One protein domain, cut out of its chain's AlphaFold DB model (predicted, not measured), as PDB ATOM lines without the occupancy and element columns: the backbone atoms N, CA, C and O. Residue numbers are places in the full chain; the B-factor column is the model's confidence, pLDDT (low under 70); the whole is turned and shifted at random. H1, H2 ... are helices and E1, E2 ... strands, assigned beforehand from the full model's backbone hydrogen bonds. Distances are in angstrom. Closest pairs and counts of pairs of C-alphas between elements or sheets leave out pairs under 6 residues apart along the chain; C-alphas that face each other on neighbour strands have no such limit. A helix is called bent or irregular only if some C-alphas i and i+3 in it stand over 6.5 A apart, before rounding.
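What this domain is: This is residues 107 to 263 of the 465 residues of an uncharacterized protein of Treponema succinifaciens (strain ATCC 33096 / DSM 2489 / 6091) (UniProt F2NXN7). Three strongly twisted sheets of four strands each follow one another like neighbouring blades of an incomplete propeller, partly face to face, with E5 E6 E7 E8 between the other two and the first strands E1, E5 and E9 side by side. One short helix, H1, packs on E4 and E7, at the first two sheets. The printed part has 157 residues with twelve named strands and one named helix, in the order E1 to E7, H1, E8 to E12; the antiparallel sheets run E1 E2 E3 E4, E5 E6 E7 E8 and E9 E10 E11 E12. The class is mostly strand, and the whole is compact, with a radius of gyration of the C-alphas of 15.1 A and spans of 44 by 39 by 26 A.

How they stand to each other: Begin with E9, residues 221 to 228, E10, 231 to 238, E11, 241 to 252, and E12, 256 to 263: a meander, each strand the antiparallel neighbour of the one before. Look for N 223 and O 235, 2.9 A, N 234 and O 245, 2.9 A, and N 250 and O 258, 3.0 A, within hydrogen-bond range. E11 bends by 64 degrees at residue 248. Next come E5, residues 161 to 170, E6, 175 to 181, and E7, 187 to 194, also a meander, with E8, 211 to 216, the antiparallel neighbour of E7; find N 168 and O 177, 3.0 A, N 178 and O 191, 2.9 A, and N 190 and O 211, 2.9 A, within hydrogen-bond range. These two sheets are face to face, their best planes 44 degrees apart; the closest C-alphas of E5 and E9 are Lys 164 and Thr 223, 4.7 A, and of E8 and E12 Thr 213 and Phe 257, 4.4 A. The third meander is E1, residues 114 to 121, E2, 126 to 132, E3, 141 to 147, and E4, 154 to 156, with N 117 and O 129, N 128 and O 145 at 2.9 A each, and N 154 and O 144 at 2.8 A. It is face to face with E5 E6 E7 E8, making a stack of sheets, face to face in turn; the closest C-alphas of E1 and E5 are Gly 118 and Asp 165, 5.1 A. H1, residues 196 to 206, is on both of these sheets; its closest C-alphas to E4 are Ile 204 and Tyr 154, 7.0 A, and to E7 Thr 203 and Ile 193, 6.4 A. H1 has 3 of 7 O i to N i+4 pairs and 3 of 8 O i to N i+3 pairs within range.

Where its parts are: Find C-alpha 114 at (-9.437, 11.371, -4.464), where E1 begins its 20.3 A. E11 is the longest strand by residues, 30.9 A from C-alpha 241 at (-31.021, 24.679, -19.495). E7 and E12 are 22.6 A each, and E12 ends at C-alpha 263 (-22.448, 35.107, -31.599). H1, 13.2 A, is irregular: C-alphas 198 and 201 are 8.6 A apart.

The domain as a whole: The two C-alphas farthest apart, of Ser 108 and Gly 263, are 46.0 A apart. The printed part has no cut and no long link. The mean pLDDT of the printed part is 81.8; look for values under 70 at residues 107 to 114, 123 to 124, 133 to 141, 147 to 153, 157 and 205 to 206.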
ATOM      1  N   SER A 107      -4.294   3.488  -8.734       46.06
ATOM      2  CA  SER A 107      -4.449   3.228  -7.301       46.06
ATOM      3  C   SER A 107      -3.136   3.380  -6.528       46.06
ATOM      4  O   SER A 107      -3.192   3.783  -5.372       46.06
ATOM      5  N   SER A 108      -1.973   3.103  -7.136       46.53
ATOM      6  CA  SER A 108      -0.675   3.282  -6.465       46.53
ATOM      7  C   SER A 108      -0.171   4.728  -6.488       46.53
ATOM      8  O   SER A 108       0.683   5.077  -5.682       46.53
ATOM      9  N   ASN A 109      -0.685   5.557  -7.403       49.62
ATOM     10  CA  ASN A 109      -0.195   6.917  -7.667       49.62
ATOM     11  C   ASN A 109      -1.272   7.997  -7.453       49.62
ATOM     12  O   ASN A 109      -1.038   9.168  -7.733       49.62
ATOM     13  N   LYS A 110      -2.463   7.620  -6.989       57.91
ATOM     14  CA  LYS A 110      -3.541   8.533  -6.620       57.91
ATOM     15  C   LYS A 110      -3.290   9.026  -5.189       57.91
ATOM     16  O   LYS A 110      -3.097   8.197  -4.299       57.91
ATOM     17  N   PRO A 111      -3.361  10.337  -4.933       57.66
ATOM     18  CA  PRO A 111      -3.399  10.857  -3.571       57.66
ATOM     19  C   PRO A 111      -4.659  10.339  -2.863       57.66
ATOM     20  O   PRO A 111      -5.768  10.558  -3.352       57.66
ATOM     21  N   GLY A 112      -4.509   9.607  -1.759       62.34
ATOM     22  CA  GLY A 112      -5.580   9.262  -0.812       62.34
ATOM     23  C   GLY A 112      -7.004   9.049  -1.373       62.34
ATOM     24  O   GLY A 112      -7.240   8.318  -2.343       62.34
ATOM     25  N   ASN A 113      -7.991   9.675  -0.723       67.50
ATOM     26  CA  ASN A 113      -9.423   9.590  -1.038       67.50
ATOM     27  C   ASN A 113      -9.833  10.553  -2.177       67.50
ATOM     28  O   ASN A 113     -10.729  11.381  -2.024       67.50
ATOM     29  N   SER A 114      -9.144  10.489  -3.321       68.44
ATOM     30  CA  SER A 114      -9.437  11.371  -4.464       68.44
ATOM     31  C   SER A 114     -10.607  10.906  -5.352       68.44
ATOM     32  O   SER A 114     -10.955   9.726  -5.400       68.44
ATOM     33  N   THR A 115     -11.138  11.809  -6.170       70.69
ATOM     34  CA  THR A 115     -12.143  11.579  -7.225       70.69
ATOM     35  C   THR A 115     -11.537  11.986  -8.571       70.69
ATOM     36  O   THR A 115     -10.983  13.077  -8.663       70.69
ATOM     37  N   ILE A 116     -11.596  11.124  -9.598       72.38
ATOM     38  CA  ILE A 116     -11.220  11.515 -10.973       72.38
ATOM     39  C   ILE A 116     -12.308  12.434 -11.505       72.38
ATOM     40  O   ILE A 116     -13.484  12.093 -11.401       72.38
ATOM     41  N   LEU A 117     -11.909  13.567 -12.071       73.94
ATOM     42  CA  LEU A 117     -12.828  14.506 -12.701       73.94
ATOM     43  C   LEU A 117     -12.547  14.748 -14.174       73.94
ATOM     44  O   LEU A 117     -13.426  15.284 -14.820       73.94
ATOM     45  N   GLY A 118     -11.371  14.415 -14.707       75.06
ATOM     46  CA  GLY A 118     -11.031  14.733 -16.094       75.06
ATOM     47  C   GLY A 118     -10.017  13.782 -16.691       75.06
ATOM     48  O   GLY A 118      -9.175  13.234 -15.975       75.06
ATOM     49  N   PHE A 119     -10.102  13.617 -18.006       78.44
ATOM     50  CA  PHE A 119      -9.172  12.828 -18.795       78.44
ATOM     51  C   PHE A 119      -8.874  13.552 -20.105       78.44
ATOM     52  O   PHE A 119      -9.790  14.022 -20.764       78.44
ATOM     53  N   ALA A 120      -7.607  13.599 -20.496       79.50
ATOM     54  CA  ALA A 120      -7.226  13.989 -21.845       79.50
ATOM     55  C   ALA A 120      -6.031  13.162 -22.301       79.50
ATOM     56  O   ALA A 120      -5.203  12.741 -21.490       79.50
ATOM     57  N   GLU A 121      -5.896  12.978 -23.607       74.94
ATOM     58  CA  GLU A 121      -4.765  12.271 -24.188       74.94
ATOM     59  C   GLU A 121      -4.093  13.069 -25.287       74.94
ATOM     60  O   GLU A 121      -4.696  13.872 -25.991       74.94
ATOM     61  N   SER A 122      -2.811  12.788 -25.432       72.19
ATOM     62  CA  SER A 122      -1.972  13.216 -26.532       72.19
ATOM     63  C   SER A 122      -1.309  11.989 -27.142       72.19
ATOM     64  O   SER A 122      -1.307  10.905 -26.561       72.19
ATOM     65  N   PHE A 123      -0.633  12.180 -28.271       65.81
ATOM     66  CA  PHE A 123       0.179  11.125 -28.877       65.81
ATOM     67  C   PHE A 123       1.273  10.576 -27.936       65.81
ATOM     68  O   PHE A 123       1.679   9.423 -28.052       65.81
ATOM     69  N   TYR A 124       1.767  11.399 -27.012       69.56
ATOM     70  CA  TYR A 124       2.939  11.077 -26.195       69.56
ATOM     71  C   TYR A 124       2.590  10.584 -24.793       69.56
ATOM     72  O   TYR A 124       3.435   9.996 -24.117       69.56
ATOM     73  N   ALA A 125       1.383  10.893 -24.331       73.31
ATOM     74  CA  ALA A 125       0.993  10.715 -22.949       73.31
ATOM     75  C   ALA A 125      -0.500  10.913 -22.752       73.31
ATOM     76  O   ALA A 125      -1.158  11.605 -23.530       73.31
ATOM     77  N   TYR A 126      -0.982  10.412 -21.625       77.00
ATOM     78  CA  TYR A 126      -2.299  10.737 -21.116       77.00
ATOM     79  C   TYR A 126      -2.220  11.525 -19.809       77.00
ATOM     80  O   TYR A 126      -1.256  11.405 -19.043       77.00
ATOM     81  N   TYR A 127      -3.262  12.309 -19.564       80.00
ATOM     82  CA  TYR A 127      -3.414  13.220 -18.440       80.00
ATOM     83  C   TYR A 127      -4.695  12.877 -17.695       80.00
ATOM     84  O   TYR A 127      -5.762  12.751 -18.295       80.00
ATOM     85  N   ILE A 128      -4.599  12.751 -16.377       78.19
ATOM     86  CA  ILE A 128      -5.762  12.484 -15.531       78.19
ATOM     87  C   ILE A 128      -5.808  13.526 -14.433       78.19
ATOM     88  O   ILE A 128      -4.821  13.711 -13.724       78.19
ATOM     89  N   TYR A 129      -6.956  14.177 -14.282       78.50
ATOM     90  CA  TYR A 129      -7.171  15.209 -13.279       78.50
ATOM     91  C   TYR A 129      -8.026  14.680 -12.124       78.50
ATOM     92  O   TYR A 129      -9.099  14.102 -12.330       78.50
ATOM     93  N   TYR A 130      -7.539  14.886 -10.902       78.06
ATOM     94  CA  TYR A 130      -8.144  14.411  -9.661       78.06
ATOM     95  C   TYR A 130      -8.404  15.566  -8.702       78.06
ATOM     96  O   TYR A 130      -7.628  16.517  -8.656       78.06
ATOM     97  N   ILE A 131      -9.422  15.414  -7.857       73.62
ATOM     98  CA  ILE A 131      -9.568  16.194  -6.624       73.62
ATOM     99  C   ILE A 131      -9.411  15.265  -5.435       73.62
ATOM    100  O   ILE A 131     -10.137  14.277  -5.339       73.62
ATOM    101  N   GLU A 132      -8.525  15.604  -4.505       73.25
ATOM    102  CA  GLU A 132      -8.453  14.932  -3.213       73.25
ATOM    103  C   GLU A 132      -9.529  15.463  -2.263       73.25
ATOM    104  O   GLU A 132      -9.580  16.658  -1.951       73.25
ATOM    105  N   ASN A 133     -10.388  14.560  -1.780       64.75
ATOM    106  CA  ASN A 133     -11.247  14.837  -0.637       64.75
ATOM    107  C   ASN A 133     -10.456  14.496   0.621       64.75
ATOM    108  O   ASN A 133     -10.498  13.362   1.101       64.75
ATOM    109  N   ALA A 134      -9.704  15.460   1.136       51.53
ATOM    110  CA  ALA A 134      -9.145  15.303   2.463       51.53
ATOM    111  C   ALA A 134     -10.275  15.329   3.505       51.53
ATOM    112  O   ALA A 134     -11.277  16.031   3.332       51.53
ATOM    113  N   ASP A 135     -10.113  14.573   4.593       52.78
ATOM    114  CA  ASP A 135     -10.957  14.725   5.779       52.78
ATOM    115  C   ASP A 135     -10.960  16.194   6.237       52.78
ATOM    116  O   ASP A 135     -10.066  16.961   5.876       52.78
ATOM    117  N   SER A 136     -11.976  16.570   7.023       48.94
ATOM    118  CA  SER A 136     -12.474  17.923   7.371       48.94
ATOM    119  C   SER A 136     -11.482  19.054   7.731       48.94
ATOM    120  O   SER A 136     -11.927  20.151   8.065       48.94
ATOM    121  N   GLN A 137     -10.169  18.839   7.674       42.59
ATOM    122  CA  GLN A 137      -9.108  19.767   8.058       42.59
ATOM    123  C   GLN A 137      -8.196  20.240   6.910       42.59
ATOM    124  O   GLN A 137      -7.450  21.193   7.125       42.59
ATOM    125  N   PHE A 138      -8.246  19.661   5.702       43.34
ATOM    126  CA  PHE A 138      -7.434  20.139   4.569       43.34
ATOM    127  C   PHE A 138      -8.306  20.563   3.380       43.34
ATOM    128  O   PHE A 138      -9.243  19.877   2.981       43.34
ATOM    129  N   ASN A 139      -8.002  21.731   2.814       53.34
ATOM    130  CA  ASN A 139      -8.666  22.254   1.622       53.34
ATOM    131  C   ASN A 139      -8.518  21.287   0.429       53.34
ATOM    132  O   ASN A 139      -7.485  20.630   0.288       53.34
ATOM    133  N   ARG A 140      -9.529  21.239  -0.454       63.25
ATOM    134  CA  ARG A 140      -9.501  20.466  -1.711       63.25
ATOM    135  C   ARG A 140      -8.242  20.814  -2.512       63.25
ATOM    136  O   ARG A 140      -8.060  21.974  -2.877       63.25
ATOM    137  N   THR A 141      -7.394  19.821  -2.766       65.75
ATOM    138  CA  THR A 141      -6.210  19.952  -3.625       65.75
ATOM    139  C   THR A 141      -6.440  19.153  -4.898       65.75
ATOM    140  O   THR A 141      -6.991  18.050  -4.844       65.75
ATOM    141  N   ASN A 142      -6.054  19.721  -6.039       75.12
ATOM    142  CA  ASN A 142      -6.222  19.079  -7.333       75.12
ATOM    143  C   ASN A 142      -4.879  18.517  -7.802       75.12
ATOM    144  O   ASN A 142      -3.831  19.070  -7.483       75.12
ATOM    145  N   PHE A 143      -4.900  17.421  -8.553       73.50
ATOM    146  CA  PHE A 143      -3.686  16.736  -8.990       73.50
ATOM    147  C   PHE A 143      -3.794  16.333 -10.451       73.50
ATOM    148  O   PHE A 143      -4.873  15.940 -10.899       73.50
ATOM    149  N   ILE A 144      -2.672  16.360 -11.170       76.44
ATOM    150  CA  ILE A 144      -2.563  15.777 -12.507       76.44
ATOM    151  C   ILE A 144      -1.600  14.604 -12.497       76.44
ATOM    152  O   ILE A 144      -0.438  14.735 -12.127       76.44
ATOM    153  N   TYR A 145      -2.084  13.456 -12.955       72.44
ATOM    154  CA  TYR A 145      -1.244  12.321 -13.299       72.44
ATOM    155  C   TYR A 145      -0.898  12.363 -14.786       72.44
ATOM    156  O   TYR A 145      -1.782  12.581 -15.613       72.44
ATOM    157  N   TYR A 146       0.370  12.123 -15.104       71.62
ATOM    158  CA  TYR A 146       0.905  12.109 -16.461       71.62
ATOM    159  C   TYR A 146       1.699  10.825 -16.682       71.62
ATOM    160  O   TYR A 146       2.732  10.614 -16.045       71.62
ATOM    161  N   LYS A 147       1.244   9.966 -17.599       66.75
ATOM    162  CA  LYS A 147       1.975   8.737 -17.945       66.75
ATOM    163  C   LYS A 147       2.581   8.839 -19.337       66.75
ATOM    164  O   LYS A 147       1.906   9.212 -20.285       66.75
ATOM    165  N   GLY A 148       3.856   8.465 -19.441       58.72
ATOM    166  CA  GLY A 148       4.642   8.491 -20.682       58.72
ATOM    167  C   GLY A 148       6.138   8.709 -20.430       58.72
ATOM    168  O   GLY A 148       6.967   8.145 -21.138       58.72
ATOM    169  N   LYS A 149       6.501   9.439 -19.360       54.44
ATOM    170  CA  LYS A 149       7.909   9.689 -18.962       54.44
ATOM    171  C   LYS A 149       8.261   9.332 -17.507       54.44
ATOM    172  O   LYS A 149       9.291   9.764 -17.003       54.44
ATOM    173  N   GLY A 150       7.441   8.511 -16.845       49.00
ATOM    174  CA  GLY A 150       7.784   7.896 -15.554       49.00
ATOM    175  C   GLY A 150       7.561   8.754 -14.305       49.00
ATOM    176  O   GLY A 150       8.244   8.532 -13.309       49.00
ATOM    177  N   SER A 151       6.632   9.712 -14.319       56.72
ATOM    178  CA  SER A 151       6.394  10.591 -13.173       56.72
ATOM    179  C   SER A 151       5.030  10.406 -12.501       56.72
ATOM    180  O   SER A 151       4.041  10.030 -13.123       56.72
ATOM    181  N   GLY A 152       5.022  10.595 -11.177       60.81
ATOM    182  CA  GLY A 152       3.843  10.487 -10.313       60.81
ATOM    183  C   GLY A 152       2.882  11.679 -10.437       60.81
ATOM    184  O   GLY A 152       3.025  12.488 -11.352       60.81
ATOM    185  N   PRO A 153       1.880  11.789  -9.545       69.06
ATOM    186  CA  PRO A 153       0.936  12.903  -9.555       69.06
ATOM    187  C   PRO A 153       1.644  14.235  -9.258       69.06
ATOM    188  O   PRO A 153       2.565  14.290  -8.444       69.06
ATOM    189  N   TYR A 154       1.180  15.304  -9.900       74.19
ATOM    190  CA  TYR A 154       1.635  16.676  -9.698       74.19
ATOM    191  C   TYR A 154       0.514  17.526  -9.111       74.19
ATOM    192  O   TYR A 154      -0.574  17.603  -9.686       74.19
ATOM    193  N   ASP A 155       0.788  18.169  -7.982       70.62
ATOM    194  CA  ASP A 155      -0.161  19.032  -7.288       70.62
ATOM    195  C   ASP A 155      -0.410  20.318  -8.080       70.62
ATOM    196  O   ASP A 155       0.525  21.037  -8.428       70.62
ATOM    197  N   ILE A 156      -1.679  20.666  -8.261       72.62
ATOM    198  CA  ILE A 156      -2.110  21.983  -8.721       72.62
ATOM    199  C   ILE A 156      -3.098  22.533  -7.698       72.62
ATOM    200  O   ILE A 156      -4.215  22.043  -7.525       72.62
ATOM    201  N   LYS A 157      -2.680  23.574  -6.982       69.94
ATOM    202  CA  LYS A 157      -3.445  24.131  -5.864       69.94
ATOM    203  C   LYS A 157      -4.222  25.361  -6.298       69.94
ATOM    204  O   LYS A 157      -3.718  26.462  -6.166       69.94
ATOM    205  N   PHE A 158      -5.463  25.202  -6.742       74.19
ATOM    206  CA  PHE A 158      -6.344  26.347  -6.974       74.19
ATOM    207  C   PHE A 158      -7.691  26.194  -6.271       74.19
ATOM    208  O   PHE A 158      -8.284  25.119  -6.225       74.19
ATOM    209  N   THR A 159      -8.204  27.305  -5.744       70.12
ATOM    210  CA  THR A 159      -9.531  27.394  -5.131       70.12
ATOM    211  C   THR A 159     -10.559  27.733  -6.209       70.12
ATOM    212  O   THR A 159     -10.813  28.903  -6.501       70.12
ATOM    213  N   SER A 160     -11.109  26.724  -6.882       76.38
ATOM    214  CA  SER A 160     -12.185  26.883  -7.875       76.38
ATOM    215  C   SER A 160     -13.038  25.619  -7.950       76.38
ATOM    216  O   SER A 160     -12.606  24.541  -7.543       76.38
ATOM    217  N   THR A 161     -14.253  25.746  -8.477       85.69
ATOM    218  CA  THR A 161     -15.064  24.583  -8.854       85.69
ATOM    219  C   THR A 161     -14.527  24.042 -10.174       85.69
ATOM    220  O   THR A 161     -14.230  24.820 -11.073       85.69
ATOM    221  N   SER A 162     -14.336  22.732 -10.303       84.75
ATOM    222  CA  SER A 162     -13.886  22.161 -11.581       84.75
ATOM    223  C   SER A 162     -15.038  22.126 -12.579       84.75
ATOM    224  O   SER A 162     -16.182  21.883 -12.193       84.75
ATOM    225  N   VAL A 163     -14.731  22.344 -13.859       90.12
ATOM    226  CA  VAL A 163     -15.636  21.938 -14.944       90.12
ATOM    227  C   VAL A 163     -15.856  20.420 -14.832       90.12
ATOM    228  O   VAL A 163     -14.961  19.714 -14.363       90.12
ATOM    229  N   LYS A 164     -17.042  19.911 -15.205       86.25
ATOM    230  CA  LYS A 164     -17.341  18.466 -15.106       86.25
ATOM    231  C   LYS A 164     -16.364  17.622 -15.935       86.25
ATOM    232  O   LYS A 164     -15.931  16.594 -15.433       86.25
ATOM    233  N   ASP A 165     -16.021  18.067 -17.144       84.88
ATOM    234  CA  ASP A 165     -14.855  17.602 -17.894       84.88
ATOM    235  C   ASP A 165     -13.801  18.725 -17.979       84.88
ATOM    236  O   ASP A 165     -13.922  19.640 -18.798       84.88
ATOM    237  N   PRO A 166     -12.826  18.760 -17.052       88.75
ATOM    238  CA  PRO A 166     -11.904  19.866 -16.882       88.75
ATOM    239  C   PRO A 166     -10.649  19.768 -17.746       88.75
ATOM    240  O   PRO A 166      -9.846  20.688 -17.664       88.75
ATOM    241  N   LEU A 167     -10.426  18.700 -18.515       89.38
ATOM    242  CA  LEU A 167      -9.219  18.556 -19.331       89.38
ATOM    243  C   LEU A 167      -9.547  18.595 -20.819       89.38
ATOM    244  O   LEU A 167     -10.464  17.925 -21.271       89.38
ATOM    245  N   TYR A 168      -8.730  19.311 -21.588       91.31
ATOM    246  CA  TYR A 168      -8.755  19.223 -23.044       91.31
ATOM    247  C   TYR A 168      -7.338  19.323 -23.602       91.31
ATOM    248  O   TYR A 168      -6.594  20.237 -23.242       91.31
ATOM    249  N   PHE A 169      -6.948  18.395 -24.474       88.12
ATOM    250  CA  PHE A 169      -5.660  18.455 -25.160       88.12
ATOM    251  C   PHE A 169      -5.848  19.008 -26.575       88.12
ATOM    252  O   PHE A 169      -6.506  18.394 -27.410       88.12
ATOM    253  N   ASP A 170      -5.262  20.175 -26.830       87.25
ATOM    254  CA  ASP A 170      -5.167  20.762 -28.160       87.25
ATOM    255  C   ASP A 170      -3.884  20.273 -28.834       87.25
ATOM    256  O   ASP A 170      -2.774  20.730 -28.552       87.25
ATOM    257  N   ASP A 171      -4.043  19.328 -29.746       77.69
ATOM    258  CA  ASP A 171      -2.935  18.694 -30.443       77.69
ATOM    259  C   ASP A 171      -2.340  19.556 -31.570       77.69
ATOM    260  O   ASP A 171      -1.241  19.253 -32.053       77.69
ATOM    261  N   SER A 172      -3.054  20.614 -31.978       77.00
ATOM    262  CA  SER A 172      -2.619  21.565 -33.002       77.00
ATOM    263  C   SER A 172      -1.556  22.527 -32.475       77.00
ATOM    264  O   SER A 172      -0.686  22.959 -33.231       77.00
ATOM    265  N   THR A 173      -1.596  22.814 -31.171       84.00
ATOM    266  CA  THR A 173      -0.640  23.684 -30.475       84.00
ATOM    267  C   THR A 173       0.197  22.949 -29.429       84.00
ATOM    268  O   THR A 173       1.011  23.588 -28.767       84.00
ATOM    269  N   ASP A 174       0.016  21.629 -29.282       83.38
ATOM    270  CA  ASP A 174       0.591  20.826 -28.195       83.38
ATOM    271  C   ASP A 174       0.363  21.519 -26.843       83.38
ATOM    272  O   ASP A 174       1.294  21.961 -26.175       83.38
ATOM    273  N   CYS A 175      -0.906  21.698 -26.478       89.00
ATOM    274  CA  CYS A 175      -1.305  22.369 -25.246       89.00
ATOM    275  C   CYS A 175      -2.306  21.520 -24.466       89.00
ATOM    276  O   CYS A 175      -3.338  21.117 -24.998       89.00
ATOM    277  N   LEU A 176      -2.043  21.296 -23.177       91.19
ATOM    278  CA  LEU A 176      -3.052  20.764 -22.261       91.19
ATOM    279  C   LEU A 176      -3.746  21.925 -21.554       91.19
ATOM    280  O   LEU A 176      -3.105  22.717 -20.865       91.19
ATOM    281  N   TRP A 177      -5.061  21.989 -21.684       93.44
ATOM    282  CA  TRP A 177      -5.905  22.969 -21.025       93.44
ATOM    283  C   TRP A 177      -6.608  22.354 -19.825       93.44
ATOM    284  O   TRP A 177      -7.120  21.236 -19.896       93.44
ATOM    285  N   ILE A 178      -6.651  23.111 -18.731       92.69
ATOM    286  CA  ILE A 178      -7.347  22.739 -17.500       92.69
ATOM    287  C   ILE A 178      -8.392  23.806 -17.194       92.69
ATOM    288  O   ILE A 178      -8.056  24.987 -17.111       92.69
ATOM    289  N   GLY A 179      -9.643  23.391 -17.011       93.25
ATOM    290  CA  GLY A 179     -10.783  24.265 -16.777       93.25
ATOM    291  C   GLY A 179     -11.369  24.162 -15.376       93.25
ATOM    292  O   GLY A 179     -11.641  23.086 -14.843       93.25
ATOM    293  N   GLY A 180     -11.654  25.323 -14.802       92.31
ATOM    294  CA  GLY A 180     -12.459  25.475 -13.597       92.31
ATOM    295  C   GLY A 180     -13.245  26.774 -13.653       92.31
ATOM    296  O   GLY A 180     -13.196  27.501 -14.635       92.31
ATOM    297  N   TYR A 181     -13.992  27.083 -12.606       92.19
ATOM    298  CA  TYR A 181     -14.760  28.313 -12.529       92.19
ATOM    299  C   TYR A 181     -14.995  28.748 -11.085       92.19
ATOM    300  O   TYR A 181     -14.968  27.950 -10.141       92.19
ATOM    301  N   ASP A 182     -15.232  30.040 -10.909       89.81
ATOM    302  CA  ASP A 182     -15.717  30.590  -9.650       89.81
ATOM    303  C   ASP A 182     -17.238  30.405  -9.581       89.81
ATOM    304  O   ASP A 182     -17.987  30.997 -10.354       89.81
ATOM    305  N   SER A 183     -17.713  29.564  -8.660       84.31
ATOM    306  CA  SER A 183     -19.143  29.268  -8.511       84.31
ATOM    307  C   SER A 183     -19.970  30.463  -8.032       84.31
ATOM    308  O   SER A 183     -21.190  30.452  -8.182       84.31
ATOM    309  N   SER A 184     -19.332  31.475  -7.436       85.81
ATOM    310  CA  SER A 184     -20.002  32.674  -6.928       85.81
ATOM    311  C   SER A 184     -20.226  33.684  -8.047       85.81
ATOM    312  O   SER A 184     -21.333  34.196  -8.205       85.81
ATOM    313  N   SER A 185     -19.183  33.964  -8.835       90.31
ATOM    314  CA  SER A 185     -19.267  34.922  -9.943       90.31
ATOM    315  C   SER A 185     -19.773  34.292 -11.243       90.31
ATOM    316  O   SER A 185     -20.338  35.005 -12.068       90.31
ATOM    317  N   GLY A 186     -19.613  32.977 -11.421       92.50
ATOM    318  CA  GLY A 186     -19.871  32.269 -12.676       92.50
ATOM    319  C   GLY A 186     -18.736  32.389 -13.697       92.50
ATOM    320  O   GLY A 186     -18.928  32.039 -14.861       92.50
ATOM    321  N   GLU A 187     -17.572  32.901 -13.293       95.38
ATOM    322  CA  GLU A 187     -16.444  33.151 -14.189       95.38
ATOM    323  C   GLU A 187     -15.653  31.876 -14.499       95.38
ATOM    324  O   GLU A 187     -15.154  31.219 -13.582       95.38
ATOM    325  N   LEU A 188     -15.489  31.568 -15.789       96.19
ATOM    326  CA  LEU A 188     -14.615  30.504 -16.276       96.19
ATOM    327  C   LEU A 188     -13.142  30.884 -16.065       96.19
ATOM    328  O   LEU A 188     -12.725  32.018 -16.318       96.19
ATOM    329  N   LYS A 189     -12.334  29.917 -15.643       94.62
ATOM    330  CA  LYS A 189     -10.894  30.052 -15.443       94.62
ATOM    331  C   LYS A 189     -10.155  28.910 -16.122       94.62
ATOM    332  O   LYS A 189     -10.622  27.771 -16.108       94.62
ATOM    333  N   LEU A 190      -8.996  29.217 -16.690       94.81
ATOM    334  CA  LEU A 190      -8.198  28.270 -17.462       94.81
ATOM    335  C   LEU A 190      -6.736  28.282 -17.016       94.81
ATOM    336  O   LEU A 190      -6.213  29.299 -16.568       94.81
ATOM    337  N   LEU A 191      -6.072  27.145 -17.168       92.62
ATOM    338  CA  LEU A 191      -4.619  27.010 -17.123       92.62
ATOM    339  C   LEU A 191      -4.176  26.307 -18.403       92.62
ATOM    340  O   LEU A 191      -4.748  25.279 -18.768       92.62
ATOM    341  N   GLN A 192      -3.158  26.855 -19.059       92.75
ATOM    342  CA  GLN A 192      -2.553  26.275 -20.253       92.75
ATOM    343  C   GLN A 192      -1.192  25.673 -19.903       92.75
ATOM    344  O   GLN A 192      -0.304  26.372 -19.425       92.75
ATOM    345  N   ILE A 193      -0.984  24.392 -20.170       89.75
ATOM    346  CA  ILE A 193       0.343  23.778 -20.140       89.75
ATOM    347  C   ILE A 193       0.819  23.679 -21.582       89.75
ATOM    348  O   ILE A 193       0.323  22.849 -22.341       89.75
ATOM    349  N   THR A 194       1.764  24.538 -21.948       88.12
ATOM    350  CA  THR A 194       2.371  24.561 -23.279       88.12
ATOM    351  C   THR A 194       3.415  23.463 -23.418       88.12
ATOM    352  O   THR A 194       4.207  23.235 -22.498       88.12
ATOM    353  N   GLU A 195       3.433  22.825 -24.582       85.62
ATOM    354  CA  GLU A 195       4.372  21.770 -24.960       85.62
ATOM    355  C   GLU A 195       4.468  20.618 -23.935       85.62
ATOM    356  O   GLU A 195       5.569  20.213 -23.539       85.62
ATOM    357  N   PRO A 196       3.349  20.060 -23.435       82.69
ATOM    358  CA  PRO A 196       3.400  19.013 -22.425       82.69
ATOM    359  C   PRO A 196       4.030  17.720 -22.981       82.69
ATOM    360  O   PRO A 196       4.523  16.888 -22.218       82.69
ATOM    361  N   SER A 197       4.123  17.546 -24.303       78.75
ATOM    362  CA  SER A 197       4.867  16.425 -24.887       78.75
ATOM    363  C   SER A 197       6.368  16.445 -24.556       78.75
ATOM    364  O   SER A 197       7.001  15.391 -24.399       78.75
ATOM    365  N   THR A 198       6.959  17.631 -24.397       80.88
ATOM    366  CA  THR A 198       8.398  17.824 -24.172       80.88
ATOM    367  C   THR A 198       8.693  18.331 -22.764       80.88
ATOM    368  O   THR A 198       9.575  17.767 -22.112       80.88
ATOM    369  N   ASN A 199       7.909  19.290 -22.268       76.88
ATOM    370  CA  ASN A 199       8.225  20.152 -21.127       76.88
ATOM    371  C   ASN A 199       7.214  20.064 -19.962       76.88
ATOM    372  O   ASN A 199       7.220  20.917 -19.074       76.88
ATOM    373  N   PHE A 200       6.367  19.026 -19.912       80.62
ATOM    374  CA  PHE A 200       5.300  18.910 -18.902       80.62
ATOM    375  C   PHE A 200       5.771  19.144 -17.460       80.62
ATOM    376  O   PHE A 200       5.169  19.934 -16.737       80.62
ATOM    377  N   ILE A 201       6.865  18.489 -17.049       76.88
ATOM    378  CA  ILE A 201       7.346  18.503 -15.659       76.88
ATOM    379  C   ILE A 201       7.720  19.918 -15.206       76.88
ATOM    380  O   ILE A 201       7.314  20.345 -14.125       76.88
ATOM    381  N   SER A 202       8.482  20.654 -16.021       74.00
ATOM    382  CA  SER A 202       8.902  22.016 -15.681       74.00
ATOM    383  C   SER A 202       7.702  22.944 -15.552       74.00
ATOM    384  O   SER A 202       7.604  23.668 -14.566       74.00
ATOM    385  N   THR A 203       6.753  22.861 -16.484       72.69
ATOM    386  CA  THR A 203       5.590  23.753 -16.518       72.69
ATOM    387  C   THR A 203       4.627  23.465 -15.367       72.69
ATOM    388  O   THR A 203       4.187  24.388 -14.678       72.69
ATOM    389  N   ILE A 204       4.338  22.187 -15.094       76.31
ATOM    390  CA  ILE A 204       3.373  21.817 -14.054       76.31
ATOM    391  C   ILE A 204       3.903  22.061 -12.644       76.31
ATOM    392  O   ILE A 204       3.147  22.486 -11.780       76.31
ATOM    393  N   SER A 205       5.210  21.883 -12.419       68.44
ATOM    394  CA  SER A 205       5.826  22.145 -11.111       68.44
ATOM    395  C   SER A 205       5.733  23.614 -10.672       68.44
ATOM    396  O   SER A 205       5.788  23.901  -9.478       68.44
ATOM    397  N   SER A 206       5.557  24.539 -11.624       67.06
ATOM    398  CA  SER A 206       5.343  25.970 -11.371       67.06
ATOM    399  C   SER A 206       3.873  26.402 -11.348       67.06
ATOM    400  O   SER A 206       3.567  27.513 -10.911       67.06
ATOM    401  N   ALA A 207       2.949  25.557 -11.814       72.62
ATOM    402  CA  ALA A 207       1.551  25.930 -11.979       72.62
ATOM    403  C   ALA A 207       0.796  25.867 -10.643       72.62
ATOM    404  O   ALA A 207       0.593  24.803 -10.063       72.62
ATOM    405  N   THR A 208       0.337  27.022 -10.158       70.56
ATOM    406  CA  THR A 208      -0.343  27.135  -8.853       70.56
ATOM    407  C   THR A 208      -1.714  27.798  -8.933       70.56
ATOM    408  O   THR A 208      -2.335  28.040  -7.907       70.56
ATOM    409  N   SER A 209      -2.231  28.093 -10.127       82.25
ATOM    410  CA  SER A 209      -3.501  28.810 -10.267       82.25
ATOM    411  C   SER A 209      -4.179  28.551 -11.605       82.25
ATOM    412  O   SER A 209      -3.510  28.339 -12.613       82.25
ATOM    413  N   LEU A 210      -5.514  28.633 -11.614       88.88
ATOM    414  CA  LEU A 210      -6.274  28.906 -12.833       88.88
ATOM    415  C   LEU A 210      -6.396  30.417 -13.012       88.88
ATOM    416  O   LEU A 210      -6.636  31.149 -12.047       88.88
ATOM    417  N   TYR A 211      -6.292  30.866 -14.251       91.88
ATOM    418  CA  TYR A 211      -6.321  32.270 -14.614       91.88
ATOM    419  C   TYR A 211      -7.695  32.681 -15.130       91.88
ATOM    420  O   TYR A 211      -8.384  31.910 -15.800       91.88
ATOM    421  N   SER A 212      -8.091  33.906 -14.790       93.31
ATOM    422  CA  SER A 212      -9.317  34.540 -15.279       93.31
ATOM    423  C   SER A 212      -9.376  34.507 -16.806       93.31
ATOM    424  O   SER A 212      -8.353  34.667 -17.474       93.31
ATOM    425  N   THR A 213     -10.580  34.301 -17.338       95.75
ATOM    426  CA  THR A 213     -10.862  34.401 -18.777       95.75
ATOM    427  C   THR A 213     -11.714  35.617 -19.132       95.75
ATOM    428  O   THR A 213     -12.013  35.831 -20.307       95.75
ATOM    429  N   ASN A 214     -12.168  36.375 -18.127       93.94
ATOM    430  CA  ASN A 214     -13.192  37.418 -18.239       93.94
ATOM    431  C   ASN A 214     -14.532  36.950 -18.847       93.94
ATOM    432  O   ASN A 214     -15.419  37.767 -19.093       93.94
ATOM    433  N   PHE A 215     -14.714  35.644 -19.060       96.44
ATOM    434  CA  PHE A 215     -15.980  35.059 -19.471       96.44
ATOM    435  C   PHE A 215     -16.738  34.596 -18.239       96.44
ATOM    436  O   PHE A 215     -16.309  33.683 -17.535       96.44
ATOM    437  N   SER A 216     -17.873  35.233 -17.977       95.31
ATOM    438  CA  SER A 216     -18.715  34.894 -16.841       95.31
ATOM    439  C   SER A 216     -20.169  34.768 -17.250       95.31
ATOM    440  O   SER A 216     -20.729  35.636 -17.921       95.31
ATOM    441  N   VAL A 217     -20.785  33.684 -16.794       94.69
ATOM    442  CA  VAL A 217     -22.219  33.454 -16.905       94.69
ATOM    443  C   VAL A 217     -22.749  33.221 -15.498       94.69
ATOM    444  O   VAL A 217     -22.469  32.203 -14.864       94.69
ATOM    445  N   SER A 218     -23.527  34.180 -14.996       91.69
ATOM    446  CA  SER A 218     -24.059  34.141 -13.632       91.69
ATOM    447  C   SER A 218     -24.805  32.833 -13.360       91.69
ATOM    448  O   SER A 218     -25.720  32.475 -14.103       91.69
ATOM    449  N   ARG A 219     -24.430  32.137 -12.277       88.12
ATOM    450  CA  ARG A 219     -25.020  30.854 -11.840       88.12
ATOM    451  C   ARG A 219     -24.850  29.700 -12.839       88.12
ATOM    452  O   ARG A 219     -25.589  28.718 -12.754       88.12
ATOM    453  N   ALA A 220     -23.904  29.801 -13.771       92.56
ATOM    454  CA  ALA A 220     -23.597  28.701 -14.669       92.56
ATOM    455  C   ALA A 220     -22.861  27.562 -13.954       92.56
ATOM    456  O   ALA A 220     -22.046  27.784 -13.059       92.56
ATOM    457  N   SER A 221     -23.135  26.334 -14.387       93.25
ATOM    458  CA  SER A 221     -22.296  25.167 -14.100       93.25
ATOM    459  C   SER A 221     -21.722  24.649 -15.409       93.25
ATOM    460  O   SER A 221     -22.470  24.206 -16.280       93.25
ATOM    461  N   TYR A 222     -20.406  24.742 -15.557       95.25
ATOM    462  CA  TYR A 222     -19.697  24.377 -16.781       95.25
ATOM    463  C   TYR A 222     -19.539  22.859 -16.877       95.25
ATOM    464  O   TYR A 222     -19.101  22.213 -15.920       95.25
ATOM    465  N   THR A 223     -19.905  22.285 -18.024       93.62
ATOM    466  CA  THR A 223     -19.938  20.830 -18.212       93.62
ATOM    467  C   THR A 223     -18.757  20.313 -19.020       93.62
ATOM    468  O   THR A 223     -18.150  19.335 -18.607       93.62
ATOM    469  N   ALA A 224     -18.389  20.986 -20.105       94.44
ATOM    470  CA  ALA A 224     -17.256  20.613 -20.946       94.44
ATOM    471  C   ALA A 224     -16.737  21.840 -21.701       94.44
ATOM    472  O   ALA A 224     -17.443  22.846 -21.843       94.44
ATOM    473  N   PHE A 225     -15.519  21.752 -22.217       96.75
ATOM    474  CA  PHE A 225     -14.992  22.716 -23.171       96.75
ATOM    475  C   PHE A 225     -14.047  22.027 -24.152       96.75
ATOM    476  O   PHE A 225     -13.481  20.985 -23.845       96.75
ATOM    477  N   ALA A 226     -13.862  22.641 -25.316       94.81
ATOM    478  CA  ALA A 226     -12.883  22.212 -26.303       94.81
ATOM    479  C   ALA A 226     -12.164  23.420 -26.893       94.81
ATOM    480  O   ALA A 226     -12.795  24.452 -27.134       94.81
ATOM    481  N   ILE A 227     -10.852  23.301 -27.107       93.56
ATOM    482  CA  ILE A 227     -10.000  24.381 -27.622       93.56
ATOM    483  C   ILE A 227      -9.157  23.855 -28.781       93.56
ATOM    484  O   ILE A 227      -8.535  22.806 -28.661       93.56
ATOM    485  N   GLN A 228      -9.105  24.593 -29.885       88.50
ATOM    486  CA  GLN A 228      -8.172  24.329 -30.978       88.50
ATOM    487  C   GLN A 228      -7.570  25.649 -31.457       88.50
ATOM    488  O   GLN A 228      -8.268  26.510 -32.001       88.50
ATOM    489  N   GLY A 229      -6.272  25.833 -31.229       87.50
ATOM    490  CA  GLY A 229      -5.614  27.116 -31.433       87.50
ATOM    491  C   GLY A 229      -6.275  28.206 -30.590       87.50
ATOM    492  O   GLY A 229      -6.258  28.159 -29.363       87.50
ATOM    493  N   SER A 230      -6.863  29.204 -31.254       90.25
ATOM    494  CA  SER A 230      -7.596  30.290 -30.594       90.25
ATOM    495  C   SER A 230      -9.105  30.066 -30.513       90.25
ATOM    496  O   SER A 230      -9.791  30.890 -29.916       90.25
ATOM    497  N   ASP A 231      -9.655  29.026 -31.141       93.06
ATOM    498  CA  ASP A 231     -11.091  28.745 -31.089       93.06
ATOM    499  C   ASP A 231     -11.434  27.971 -29.815       93.06
ATOM    500  O   ASP A 231     -10.745  27.019 -29.455       93.06
ATOM    501  N   ILE A 232     -12.517  28.367 -29.143       96.44
ATOM    502  CA  ILE A 232     -13.016  27.702 -27.938       96.44
ATOM    503  C   ILE A 232     -14.523  27.460 -28.025       96.44
ATOM    504  O   ILE A 232     -15.287  28.330 -28.445       96.44
ATOM    505  N   TYR A 233     -14.952  26.282 -27.584       98.00
ATOM    506  CA  TYR A 233     -16.349  25.908 -27.396       98.00
ATOM    507  C   TYR A 233     -16.574  25.578 -25.928       98.00
ATOM    508  O   TYR A 233     -15.805  24.827 -25.337       98.00
ATOM    509  N   ILE A 234     -17.612  26.161 -25.336       98.19
ATOM    510  CA  ILE A 234     -17.883  26.089 -23.902       98.19
ATOM    511  C   ILE A 234     -19.310  25.595 -23.716       98.19
ATOM    512  O   ILE A 234     -20.253  26.253 -24.165       98.19
ATOM    513  N   ALA A 235     -19.469  24.464 -23.036       98.19
ATOM    514  CA  ALA A 235     -20.762  23.975 -22.597       98.19
ATOM    515  C   ALA A 235     -20.999  24.298 -21.124       98.19
ATOM    516  O   ALA A 235     -20.136  24.118 -20.262       98.19
ATOM    517  N   TYR A 236     -22.204  24.769 -20.829       97.50
ATOM    518  CA  TYR A 236     -22.629  25.048 -19.468       97.50
ATOM    519  C   TYR A 236     -24.132  24.859 -19.314       97.50
ATOM    520  O   TYR A 236     -24.892  24.870 -20.281       97.50
ATOM    521  N   THR A 237     -24.576  24.703 -18.074       96.69
ATOM    522  CA  THR A 237     -25.990  24.770 -17.712       96.69
ATOM    523  C   THR A 237     -26.275  26.067 -16.974       96.69
ATOM    524  O   THR A 237     -25.460  26.530 -16.177       96.69
ATOM    525  N   ASN A 238     -27.435  26.662 -17.231       94.50
ATOM    526  CA  ASN A 238     -27.950  27.799 -16.488       94.50
ATOM    527  C   ASN A 238     -29.422  27.553 -16.169       94.50
ATOM    528  O   ASN A 238     -30.230  27.362 -17.074       94.50
ATOM    529  N   SER A 239     -29.765  27.534 -14.878       90.44
ATOM    530  CA  SER A 239     -31.143  27.309 -14.419       90.44
ATOM    531  C   SER A 239     -31.792  26.036 -14.998       90.44
ATOM    532  O   SER A 239     -32.992  26.007 -15.245       90.44
ATOM    533  N   GLY A 240     -30.992  24.984 -15.217       89.88
ATOM    534  CA  GLY A 240     -31.432  23.700 -15.779       89.88
ATOM    535  C   GLY A 240     -31.338  23.587 -17.304       89.88
ATOM    536  O   GLY A 240     -31.341  22.473 -17.817       89.88
ATOM    537  N   THR A 241     -31.180  24.694 -18.032       95.81
ATOM    538  CA  THR A 241     -31.021  24.679 -19.495       95.81
ATOM    539  C   THR A 241     -29.550  24.551 -19.872       95.81
ATOM    540  O   THR A 241     -28.713  25.276 -19.337       95.81
ATOM    541  N   SER A 242     -29.224  23.648 -20.799       97.88
ATOM    542  CA  SER A 242     -27.862  23.471 -21.314       97.88
ATOM    543  C   SER A 242     -27.619  24.337 -22.549       97.88
ATOM    544  O   SER A 242     -28.482  24.423 -23.421       97.88
ATOM    545  N   TYR A 243     -26.448  24.969 -22.608       98.31
ATOM    546  CA  TYR A 243     -26.023  25.891 -23.654       98.31
ATOM    547  C   TYR A 243     -24.644  25.526 -24.191       98.31
ATOM    548  O   TYR A 243     -23.785  25.067 -23.437       98.31
ATOM    549  N   LEU A 244     -24.430  25.830 -25.469       98.56
ATOM    550  CA  LEU A 244     -23.122  25.872 -26.108       98.56
ATOM    551  C   LEU A 244     -22.807  27.310 -26.536       98.56
ATOM    552  O   LEU A 244     -23.626  27.967 -27.181       98.56
ATOM    553  N   GLN A 245     -21.606  27.788 -26.217       98.00
ATOM    554  CA  GLN A 245     -21.080  29.075 -26.667       98.00
ATOM    555  C   GLN A 245     -19.743  28.862 -27.372       98.00
ATOM    556  O   GLN A 245     -18.815  28.304 -26.790       98.00
ATOM    557  N   ARG A 246     -19.622  29.364 -28.605       97.38
ATOM    558  CA  ARG A 246     -18.325  29.509 -29.276       97.38
ATOM    559  C   ARG A 246     -17.695  30.848 -28.903       97.38
ATOM    560  O   ARG A 246     -18.396  31.852 -28.772       97.38
ATOM    561  N   GLY A 247     -16.380  30.891 -28.792       96.31
ATOM    562  CA  GLY A 247     -15.618  32.121 -28.657       96.31
ATOM    563  C   GLY A 247     -14.222  31.997 -29.243       96.31
ATOM    564  O   GLY A 247     -13.844  30.961 -29.788       96.31
ATOM    565  N   THR A 248     -13.459  33.074 -29.102       96.00
ATOM    566  CA  THR A 248     -12.018  33.093 -29.346       96.00
ATOM    567  C   THR A 248     -11.285  33.383 -28.049       96.00
ATOM    568  O   THR A 248     -11.638  34.348 -27.365       96.00
ATOM    569  N   ILE A 249     -10.272  32.585 -27.733       96.12
ATOM    570  CA  ILE A 249      -9.400  32.761 -26.576       96.12
ATOM    571  C   ILE A 249      -8.090  33.446 -26.979       96.12
ATOM    572  O   ILE A 249      -7.508  33.168 -28.025       96.12
ATOM    573  N   THR A 250      -7.636  34.363 -26.131       95.31
ATOM    574  CA  THR A 250      -6.349  35.059 -26.239       95.31
ATOM    575  C   THR A 250      -5.731  35.219 -24.854       95.31
ATOM    576  O   THR A 250      -6.438  35.097 -23.851       95.31
ATOM    577  N   GLY A 251      -4.436  35.525 -24.793       93.62
ATOM    578  CA  GLY A 251      -3.704  35.708 -23.541       93.62
ATOM    579  C   GLY A 251      -2.833  34.507 -23.189       93.62
ATOM    580  O   GLY A 251      -2.571  33.650 -24.033       93.62
ATOM    581  N   SER A 252      -2.350  34.483 -21.953       91.50
ATOM    582  CA  SER A 252      -1.453  33.454 -21.432       91.50
ATOM    583  C   SER A 252      -1.626  33.317 -19.922       91.50
ATOM    584  O   SER A 252      -2.312  34.117 -19.281       91.50
ATOM    585  N   ASN A 253      -0.947  32.338 -19.331       89.81
ATOM    586  CA  ASN A 253      -0.903  32.189 -17.878       89.81
ATOM    587  C   ASN A 253      -0.354  33.444 -17.168       89.81
ATOM    588  O   ASN A 253      -0.789  33.756 -16.070       89.81
ATOM    589  N   ASP A 254       0.557  34.205 -17.778       86.19
ATOM    590  CA  ASP A 254       1.188  35.348 -17.101       86.19
ATOM    591  C   ASP A 254       0.281  36.583 -17.046       86.19
ATOM    592  O   ASP A 254       0.288  37.334 -16.070       86.19
ATOM    593  N   SER A 255      -0.502  36.809 -18.104       87.81
ATOM    594  CA  SER A 255      -1.379  37.980 -18.236       87.81
ATOM    595  C   SER A 255      -2.847  37.690 -17.921       87.81
ATOM    596  O   SER A 255      -3.665  38.609 -17.913       87.81
ATOM    597  N   GLY A 256      -3.194  36.419 -17.717       91.94
ATOM    598  CA  GLY A 256      -4.565  35.938 -17.796       91.94
ATOM    599  C   GLY A 256      -5.065  35.810 -19.235       91.94
ATOM    600  O   GLY A 256      -4.395  36.203 -20.200       91.94
ATOM    601  N   PHE A 257      -6.265  35.247 -19.361       96.44
ATOM    602  CA  PHE A 257      -6.932  34.998 -20.630       96.44
ATOM    603  C   PHE A 257      -8.093  35.973 -20.855       96.44
ATOM    604  O   PHE A 257      -8.668  36.553 -19.931       96.44
ATOM    605  N   SER A 258      -8.475  36.124 -22.117       97.50
ATOM    606  CA  SER A 258      -9.702  36.802 -22.521       97.50
ATOM    607  C   SER A 258     -10.429  35.952 -23.548       97.50
ATOM    608  O   SER A 258      -9.858  35.607 -24.589       97.50
ATOM    609  N   ILE A 259     -11.683  35.615 -23.253       98.00
ATOM    610  CA  ILE A 259     -12.580  34.931 -24.181       98.00
ATOM    611  C   ILE A 259     -13.571  35.949 -24.735       98.00
ATOM    612  O   ILE A 259     -14.370  36.540 -24.012       98.00
ATOM    613  N   THR A 260     -13.548  36.113 -26.054       96.88
ATOM    614  CA  THR A 260     -14.541  36.908 -26.780       96.88
ATOM    615  C   THR A 260     -15.567  35.973 -27.402       96.88
ATOM    616  O   THR A 260     -15.232  35.182 -28.284       96.88
ATOM    617  N   ALA A 261     -16.819  36.051 -26.950       96.25
ATOM    618  CA  ALA A 261     -17.909  35.257 -27.508       96.25
ATOM    619  C   ALA A 261     -18.118  35.567 -29.001       96.25
ATOM    620  O   ALA A 261     -18.125  36.724 -29.426       96.25
ATOM    621  N   LYS A 262     -18.308  34.516 -29.799       94.56
ATOM    622  CA  LYS A 262     -18.689  34.592 -31.211       94.56
ATOM    623  C   LYS A 262     -20.171  34.250 -31.304       94.56
ATOM    624  O   LYS A 262     -20.553  33.105 -31.079       94.56
ATOM    625  N   GLY A 263     -20.993  35.254 -31.602       93.19
ATOM    626  CA  GLY A 263     -22.448  35.107 -31.599       93.19
ATOM    627  C   GLY A 263     -23.044  34.836 -30.218       93.19
ATOM    628  O   GLY A 263     -22.367  34.912 -29.190       93.19
TER     629      GLY A 263